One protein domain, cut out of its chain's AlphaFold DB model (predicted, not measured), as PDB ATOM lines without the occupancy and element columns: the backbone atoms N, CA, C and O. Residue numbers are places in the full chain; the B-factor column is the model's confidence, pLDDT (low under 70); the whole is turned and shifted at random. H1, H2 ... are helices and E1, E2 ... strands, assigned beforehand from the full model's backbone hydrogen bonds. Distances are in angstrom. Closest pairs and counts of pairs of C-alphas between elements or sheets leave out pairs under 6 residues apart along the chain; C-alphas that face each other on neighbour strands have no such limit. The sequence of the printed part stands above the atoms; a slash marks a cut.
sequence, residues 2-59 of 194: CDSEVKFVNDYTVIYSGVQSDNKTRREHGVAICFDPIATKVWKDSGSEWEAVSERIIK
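AT A GLANCE: This is residues 2 to 59 of the 194 residues of the protein "Hypothetical protein" of Rotaria magnacalcarata (UniProt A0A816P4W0). A twisted sheet of three strands, E1, E2 and E3, is partly covered on one face by a small hairpin, E4 and E5, in a loose sandwich of two sheets. The short helix H1 sits at one end, between E3 and E4 along the chain, and only grazes the larger sheet, while the long loop of residues 19 to 30 reaches away at the opposite end. The printed part has 58 residues, with five named strands and one named helix in the order E1 E2 E3 H1 E4 E5; both sheets are antiparallel, ordered E1 - E2 - E3 and E4 - E5, and the class is mixed, helices and strands. The whole is flat, spanning 38 by 24 by 12 A, and only just loose, close to compact, with a radius of gyration of the C-alphas of 12.5 A.

HOW THE PARTS SIT: E1, residues 3 to 9, and E2, residues 12 to 18, form an antiparallel hairpin at 162 degrees, with N 7 and O 14 within hydrogen-bond range at 2.8 A. E3, residues 31 to 35, is antiparallel to E2 at 167 degrees and forms a hairpin with it, with N 15 and O 33 at 2.8 A. E1, E2 and E3 make a meander, each strand the antiparallel neighbour of the one before. H1, residues 37 to 45, only grazes this sheet with its residues 37 to 43; the closest C-alphas of E2 and H1 are those of Tyr 12 and Pro 37, 5.9 A apart. In H1 every O i to N i+4 pair is within hydrogen-bond range. E4, residues 49 to 54, and E5, residues 57 to 59, form an antiparallel hairpin at 167 degrees, with N 51 and O 59 at 2.8 A. The two sheets form a sandwich, two sheets face to face, with best planes 21 degrees apart and strands at 39 degrees. The closest C-alphas of E2 and E4 are those of Ser 17 and Ala 52, 5.6 A apart; those of E3 and E5 are Val 31 and Ile 57, 6.5 A apart. E1 and E5 are apart.

IN THESE COORDINATES: E1 begins at C-alpha 3 (100.425, 201.259, 116.063) and is 17.6 A long; E2 is 18.6 A and E3 13.8 A. H1 begins at C-alpha 37 (84.154, 184.657, 121.839) and measures 12.3 A. E4 is 16.0 A long, and E5, 6.7 A, ends at C-alpha 59 (87.570, 204.151, 121.299).

THE WHOLE: The C-alphas farthest apart are those of Lys 24 and Ser 46, 39.2 A. The printed part has no cut, and the link E2 to E3 is long, with 12 residues. Mean pLDDT of the printed part is 89.1; residues 21 to 26 are under 70.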
ATOM      1  N   CYS A   2      99.848 206.155 115.814       79.94
ATOM      2  CA  CYS A   2     100.073 205.019 116.713       79.94
ATOM      3  C   CYS A   2     100.101 203.698 115.919       79.94
ATOM      4  O   CYS A   2      99.684 203.661 114.761       79.94
ATOM      5  N   ASP A   3     100.637 202.636 116.522       85.44
ATOM      6  CA  ASP A   3     100.425 201.259 116.063       85.44
ATOM      7  C   ASP A   3      99.054 200.800 116.548       85.44
ATOM      8  O   ASP A   3      98.719 201.027 117.712       85.44
ATOM      9  N   SER A   4      98.259 200.162 115.699       89.44
ATOM     10  CA  SER A   4      96.955 199.653 116.119       89.44
ATOM     11  C   SER A   4      96.522 198.468 115.280       89.44
ATOM     12  O   SER A   4      96.770 198.415 114.076       89.44
ATOM     13  N   GLU A   5      95.886 197.497 115.926       92.50
ATOM     14  CA  GLU A   5      95.505 196.245 115.282       92.50
ATOM     15  C   GLU A   5      94.416 195.506 116.061       92.50
ATOM     16  O   GLU A   5      94.263 195.664 117.275       92.50
ATOM     17  N   VAL A   6      93.693 194.644 115.347       93.19
ATOM     18  CA  VAL A   6      92.824 193.624 115.934       93.19
ATOM     19  C   VAL A   6      93.565 192.291 115.890       93.19
ATOM     20  O   VAL A   6      93.914 191.801 114.817       93.19
ATOM     21  N   LYS A   7      93.794 191.695 117.058       92.75
ATOM     22  CA  LYS A   7      94.501 190.427 117.257       92.75
ATOM     23  C   LYS A   7      93.570 189.353 117.796       92.75
ATOM     24  O   LYS A   7      92.641 189.647 118.541       92.75
ATOM     25  N   PHE A   8      93.879 188.099 117.480       92.56
ATOM     26  CA  PHE A   8      93.236 186.933 118.081       92.56
ATOM     27  C   PHE A   8      94.233 186.218 118.991       92.56
ATOM     28  O   PHE A   8      95.317 185.840 118.543       92.56
ATOM     29  N   VAL A   9      93.889 186.064 120.270       92.00
ATOM     30  CA  VAL A   9      94.746 185.450 121.292       92.00
ATOM     31  C   VAL A   9      93.905 184.487 122.122       92.00
ATOM     32  O   VAL A   9      93.042 184.931 122.869       92.00
ATOM     33  N   ASN A  10      94.163 183.180 122.013       88.19
ATOM     34  CA  ASN A  10      93.467 182.134 122.783       88.19
ATOM     35  C   ASN A  10      91.931 182.305 122.785       88.19
ATOM     36  O   ASN A  10      91.317 182.356 123.845       88.19
ATOM     37  N   ASP A  11      91.342 182.454 121.595       91.25
ATOM     38  CA  ASP A  11      89.909 182.695 121.328       91.25
ATOM     39  C   ASP A  11      89.355 184.078 121.705       91.25
ATOM     40  O   ASP A  11      88.218 184.405 121.358       91.25
ATOM     41  N   TYR A  12      90.159 184.940 122.323       95.00
ATOM     42  CA  TYR A  12      89.792 186.333 122.551       95.00
ATOM     43  C   TYR A  12      90.132 187.201 121.345       95.00
ATOM     44  O   TYR A  12      91.177 187.037 120.708       95.00
ATOM     45  N   THR A  13      89.282 188.191 121.085       96.00
ATOM     46  CA  THR A  13      89.621 189.308 120.199       96.00
ATOM     47  C   THR A  13      90.197 190.435 121.038       96.00
ATOM     48  O   THR A  13      89.568 190.877 121.994       96.00
ATOM     49  N   VAL A  14      91.379 190.920 120.680       96.31
ATOM     50  CA  VAL A  14      92.050 192.043 121.337       96.31
ATOM     51  C   VAL A  14      92.193 193.171 120.330       96.31
ATOM     52  O   VAL A  14      92.869 193.014 119.320       96.31
ATOM     53  N   ILE A  15      91.572 194.310 120.606       95.44
ATOM     54  CA  ILE A  15      91.748 195.544 119.841       95.44
ATOM     55  C   ILE A  15      92.768 196.393 120.592       95.44
ATOM     56  O   ILE A  15      92.551 196.702 121.762       95.44
ATOM     57  N   TYR A  16      93.879 196.737 119.950       94.31
ATOM     58  CA  TYR A  16      95.024 197.392 120.580       94.31
ATOM     59  C   TYR A  16      95.369 198.716 119.898       94.31
ATOM     60  O   TYR A  16      95.269 198.831 118.678       94.31
ATOM     61  N   SER A  17      95.838 199.680 120.692       94.00
ATOM     62  CA  SER A  17      96.517 200.891 120.230       94.00
ATOM     63  C   SER A  17      97.767 201.139 121.076       94.00
ATOM     64  O   SER A  17      97.718 201.009 122.299       94.00
ATOM     65  N   GLY A  18      98.886 201.509 120.458       91.38
ATOM     66  CA  GLY A  18     100.151 201.724 121.154       91.38
ATOM     67  C   GLY A  18     101.235 202.410 120.328       91.38
ATOM     68  O   GLY A  18     100.981 202.996 119.280       91.38
ATOM     69  N   VAL A  19     102.467 202.407 120.840       85.88
ATOM     70  CA  VAL A  19     103.604 203.062 120.170       85.88
ATOM     71  C   VAL A  19     103.989 202.266 118.925       85.88
ATOM     72  O   VAL A  19     104.053 201.037 118.988       85.88
ATOM     73  N   GLN A  20     104.278 202.966 117.820       76.62
ATOM     74  CA  GLN A  20     104.784 202.348 116.591       76.62
ATOM     75  C   GLN A  20     105.961 201.424 116.873       76.62
ATOM     76  O   GLN A  20     106.924 201.784 117.547       76.62
ATOM     77  N   SER A  21     105.866 200.217 116.332       65.75
ATOM     78  CA  SER A  21     106.932 199.239 116.385       65.75
ATOM     79  C   SER A  21     108.060 199.613 115.420       65.75
ATOM     80  O   SER A  21     108.105 199.163 114.279       65.75
ATOM     81  N   ASP A  22     109.017 200.419 115.882       66.19
ATOM     82  CA  ASP A  22     110.350 200.450 115.282       66.19
ATOM     83  C   ASP A  22     111.336 199.651 116.153       66.19
ATOM     84  O   ASP A  22     111.195 199.548 117.370       66.19
ATOM     85  N   ASN A  23     112.344 199.027 115.537       57.50
ATOM     86  CA  ASN A  23     113.342 198.213 116.252       57.50
ATOM     87  C   ASN A  23     114.256 199.044 117.191       57.50
ATOM     88  O   ASN A  23     115.292 198.543 117.630       57.50
ATOM     89  N   LYS A  24     113.939 200.321 117.451       59.72
ATOM     90  CA  LYS A  24     114.797 201.286 118.157       59.72
ATOM     91  C   LYS A  24     114.130 201.922 119.377       59.72
ATOM     92  O   LYS A  24     114.849 202.369 120.269       59.72
ATOM     93  N   THR A  25     112.803 201.960 119.452       60.59
ATOM     94  CA  THR A  25     112.058 202.566 120.557       60.59
ATOM     95  C   THR A  25     111.506 201.513 121.506       60.59
ATOM     96  O   THR A  25     110.940 200.488 121.125       60.59
ATOM     97  N   ARG A  26     111.686 201.769 122.802       66.19
ATOM     98  CA  ARG A  26     111.056 200.977 123.852       66.19
ATOM     99  C   ARG A  26     109.547 201.220 123.804       66.19
ATOM    100  O   ARG A  26     109.103 202.363 123.746       66.19
ATOM    101  N   ARG A  27     108.756 200.147 123.853       70.44
ATOM    102  CA  ARG A  27     107.296 200.245 123.977       70.44
ATOM    103  C   ARG A  27     106.951 200.663 125.406       70.44
ATOM    104  O   ARG A  27     107.047 199.847 126.317       70.44
ATOM    105  N   GLU A  28     106.612 201.935 125.600       74.44
ATOM    106  CA  GLU A  28     106.351 202.515 126.930       74.44
ATOM    107  C   GLU A  28     104.872 202.873 127.170       74.44
ATOM    108  O   GLU A  28     104.514 203.233 128.290       74.44
ATOM    109  N   HIS A  29     103.999 202.716 126.165       87.00
ATOM    110  CA  HIS A  29     102.552 202.977 126.244       87.00
ATOM    111  C   HIS A  29     101.734 201.821 125.638       87.00
ATOM    112  O   HIS A  29     102.291 200.872 125.078       87.00
ATOM    113  N   GLY A  30     100.410 201.931 125.707       92.69
ATOM    114  CA  GLY A  30      99.481 201.043 125.021       92.69
ATOM    115  C   GLY A  30      98.192 200.830 125.799       92.69
ATOM    116  O   GLY A  30      98.203 200.766 127.027       92.69
ATOM    117  N   VAL A  31      97.095 200.681 125.069       96.31
ATOM    118  CA  VAL A  31      95.759 200.378 125.590       96.31
ATOM    119  C   VAL A  31      95.120 199.283 124.747       96.31
ATOM    120  O   VAL A  31      95.428 199.136 123.561       96.31
ATOM    121  N   ALA A  32      94.244 198.490 125.357       95.94
ATOM    122  CA  ALA A  32      93.553 197.424 124.656       95.94
ATOM    123  C   ALA A  32      92.149 197.182 125.206       95.94
ATOM    124  O   ALA A  32      91.899 197.331 126.400       95.94
ATOM    125  N   ILE A  33      91.261 196.730 124.325       96.44
ATOM    126  CA  ILE A  33      89.939 196.208 124.668       96.44
ATOM    127  C   ILE A  33      89.891 194.750 124.236       96.44
ATOM    128  O   ILE A  33      90.272 194.412 123.115       96.44
ATOM    129  N   CYS A  34      89.447 193.882 125.140       96.00
ATOM    130  CA  CYS A  34      89.417 192.445 124.924       96.00
ATOM    131  C   CYS A  34      87.980 191.923 124.979       96.00
ATOM    132  O   CYS A  34      87.244 192.217 125.918       96.00
ATOM    133  N   PHE A  35      87.604 191.133 123.978       96.06
ATOM    134  CA  PHE A  35      86.318 190.460 123.881       96.06
ATOM    135  C   PHE A  35      86.501 188.956 123.971       96.06
ATOM    136  O   PHE A  35      87.329 188.382 123.261       96.06
ATOM    137  N   ASP A  36      85.673 188.314 124.790       96.25
ATOM    138  CA  ASP A  36      85.484 186.868 124.736       96.25
ATOM    139  C   ASP A  36      84.823 186.443 123.399       96.25
ATOM    140  O   ASP A  36      84.397 187.299 122.609       96.25
ATOM    141  N   PRO A  37      84.724 185.135 123.099       95.75
ATOM    142  CA  PRO A  37      84.154 184.657 121.839       95.75
ATOM    143  C   PRO A  37      82.703 185.095 121.575       95.75
ATOM    144  O   PRO A  37      82.338 185.365 120.428       95.75
ATOM    145  N   ILE A  38      81.868 185.188 122.615       94.75
ATOM    146  CA  ILE A  38      80.466 185.614 122.502       94.75
ATOM    147  C   ILE A  38      80.424 187.101 122.167       94.75
ATOM    148  O   ILE A  38      79.795 187.493 121.180       94.75
ATOM    149  N   ALA A  39      81.141 187.922 122.936       93.88
ATOM    150  CA  ALA A  39      81.226 189.359 122.697       93.88
ATOM    151  C   ALA A  39      81.834 189.671 121.321       93.88
ATOM    152  O   ALA A  39      81.336 190.537 120.608       93.88
ATOM    153  N   THR A  40      82.840 188.902 120.894       93.69
ATOM    154  CA  THR A  40      83.459 189.004 119.565       93.69
ATOM    155  C   THR A  40      82.431 188.831 118.455       93.69
ATOM    156  O   THR A  40      82.429 189.594 117.488       93.69
ATOM    157  N   LYS A  41      81.569 187.815 118.572       92.69
ATOM    158  CA  LYS A  41      80.533 187.542 117.576       92.69
ATOM    159  C   LYS A  41      79.543 188.702 117.492       92.69
ATOM    160  O   LYS A  41      79.326 189.232 116.411       92.69
ATOM    161  N   VAL A  42      79.010 189.140 118.633       92.75
ATOM    162  CA  VAL A  42      78.042 190.249 118.697       92.75
ATOM    163  C   VAL A  42      78.649 191.554 118.174       92.75
ATOM    164  O   VAL A  42      78.014 192.280 117.411       92.75
ATOM    165  N   TRP A  43      79.899 191.843 118.537       92.88
ATOM    166  CA  TRP A  43      80.626 193.021 118.066       92.88
ATOM    167  C   TRP A  43      80.759 193.038 116.536       92.88
ATOM    168  O   TRP A  43      80.431 194.045 115.907       92.88
ATOM    169  N   LYS A  44      81.152 191.910 115.928       90.25
ATOM    170  CA  LYS A  44      81.257 191.775 114.467       90.25
ATOM    171  C   LYS A  44      79.895 191.876 113.774       90.25
ATOM    172  O   LYS A  44      79.764 192.624 112.810       90.25
ATOM    173  N   ASP A  45      78.891 191.164 114.280       93.12
ATOM    174  CA  ASP A  45      77.564 191.075 113.655       93.12
ATOM    175  C   ASP A  45      76.791 192.405 113.728       93.12
ATOM    176  O   ASP A  45      76.023 192.735 112.828       93.12
ATOM    177  N   SER A  46      77.009 193.195 114.784       92.69
ATOM    178  CA  SER A  46      76.349 194.496 114.981       92.69
ATOM    179  C   SER A  46      76.904 195.616 114.094       92.69
ATOM    180  O   SER A  46      76.313 196.695 114.031       92.69
ATOM    181  N   GLY A  47      78.039 195.395 113.421       89.38
ATOM    182  CA  GLY A  47      78.747 196.441 112.680       89.38
ATOM    183  C   GLY A  47      79.297 197.535 113.596       89.38
ATOM    184  O   GLY A  47      79.306 198.706 113.216       89.38
ATOM    185  N   SER A  48      79.669 197.173 114.825       91.44
ATOM    186  CA  SER A  48      80.306 198.070 115.789       91.44
ATOM    187  C   SER A  48      81.689 198.509 115.298       91.44
ATOM    188  O   SER A  48      82.414 197.746 114.662       91.44
ATOM    189  N   GLU A  49      82.067 199.744 115.608       92.06
ATOM    190  CA  GLU A  49      83.254 200.404 115.050       92.06
ATOM    191  C   GLU A  49      84.256 200.729 116.155       92.06
ATOM    192  O   GLU A  49      83.879 200.934 117.307       92.06
ATOM    193  N   TRP A  50      85.539 200.788 115.811       95.94
ATOM    194  CA  TRP A  50      86.600 201.171 116.737       95.94
ATOM    195  C   TRP A  50      87.577 202.134 116.068       95.94
ATOM    196  O   TRP A  50      87.686 202.181 114.844       95.94
ATOM    197  N   GLU A  51      88.281 202.902 116.889       95.88
ATOM    198  CA  GLU A  51      89.236 203.916 116.464       95.88
ATOM    199  C   GLU A  51      90.413 203.960 117.443       95.88
ATOM    200  O   GLU A  51      90.227 204.095 118.657       95.88
ATOM    201  N   ALA A  52      91.633 203.876 116.915       95.88
ATOM    202  CA  ALA A  52      92.837 204.223 117.655       95.88
ATOM    203  C   ALA A  52      93.064 205.738 117.572       95.88
ATOM    204  O   ALA A  52      93.432 206.257 116.521       95.88
ATOM    205  N   VAL A  53      92.851 206.435 118.688       96.12
ATOM    206  CA  VAL A  53      93.008 207.896 118.772       96.12
ATOM    207  C   VAL A  53      94.481 208.253 118.982       96.12
ATOM    208  O   VAL A  53      95.040 209.114 118.305       96.12
ATOM    209  N   SER A  54      95.129 207.562 119.918       95.38
ATOM    210  CA  SER A  54      96.556 207.694 120.213       95.38
ATOM    211  C   SER A  54      97.084 206.395 120.813       95.38
ATOM    212  O   SER A  54      96.330 205.457 121.073       95.38
ATOM    213  N   GLU A  55      98.377 206.328 121.114       94.69
ATOM    214  CA  GLU A  55      98.976 205.198 121.830       94.69
ATOM    215  C   GLU A  55      98.472 205.036 123.278       94.69
ATOM    216  O   GLU A  55      98.855 204.092 123.970       94.69
ATOM    217  N   ARG A  56      97.635 205.974 123.738       96.38
ATOM    218  CA  ARG A  56      97.077 206.071 125.089       96.38
ATOM    219  C   ARG A  56      95.553 206.084 125.124       96.38
ATOM    220  O   ARG A  56      95.001 206.079 126.218       96.38
ATOM    221  N   ILE A  57      94.878 206.145 123.975       98.00
ATOM    222  CA  ILE A  57      93.418 206.234 123.883       98.00
ATOM    223  C   ILE A  57      92.941 205.354 122.727       98.00
ATOM    224  O   ILE A  57      93.343 205.543 121.575       98.00
ATOM    225  N   ILE A  58      92.040 204.424 123.032       97.81
ATOM    226  CA  ILE A  58      91.294 203.655 122.037       97.81
ATOM    227  C   ILE A  58      89.800 203.775 122.315       97.81
ATOM    228  O   ILE A  58      89.362 203.687 123.463       97.81
ATOM    229  N   LYS A  59      89.022 203.989 121.257       97.94
ATOM    230  CA  LYS A  59      87.570 204.151 121.299       97.94
ATOM    231  C   LYS A  59      86.908 202.970 120.606       97.94
ATOM    232  O   LYS A  59      87.326 202.576 119.521       97.94
TER     233      LYS A  59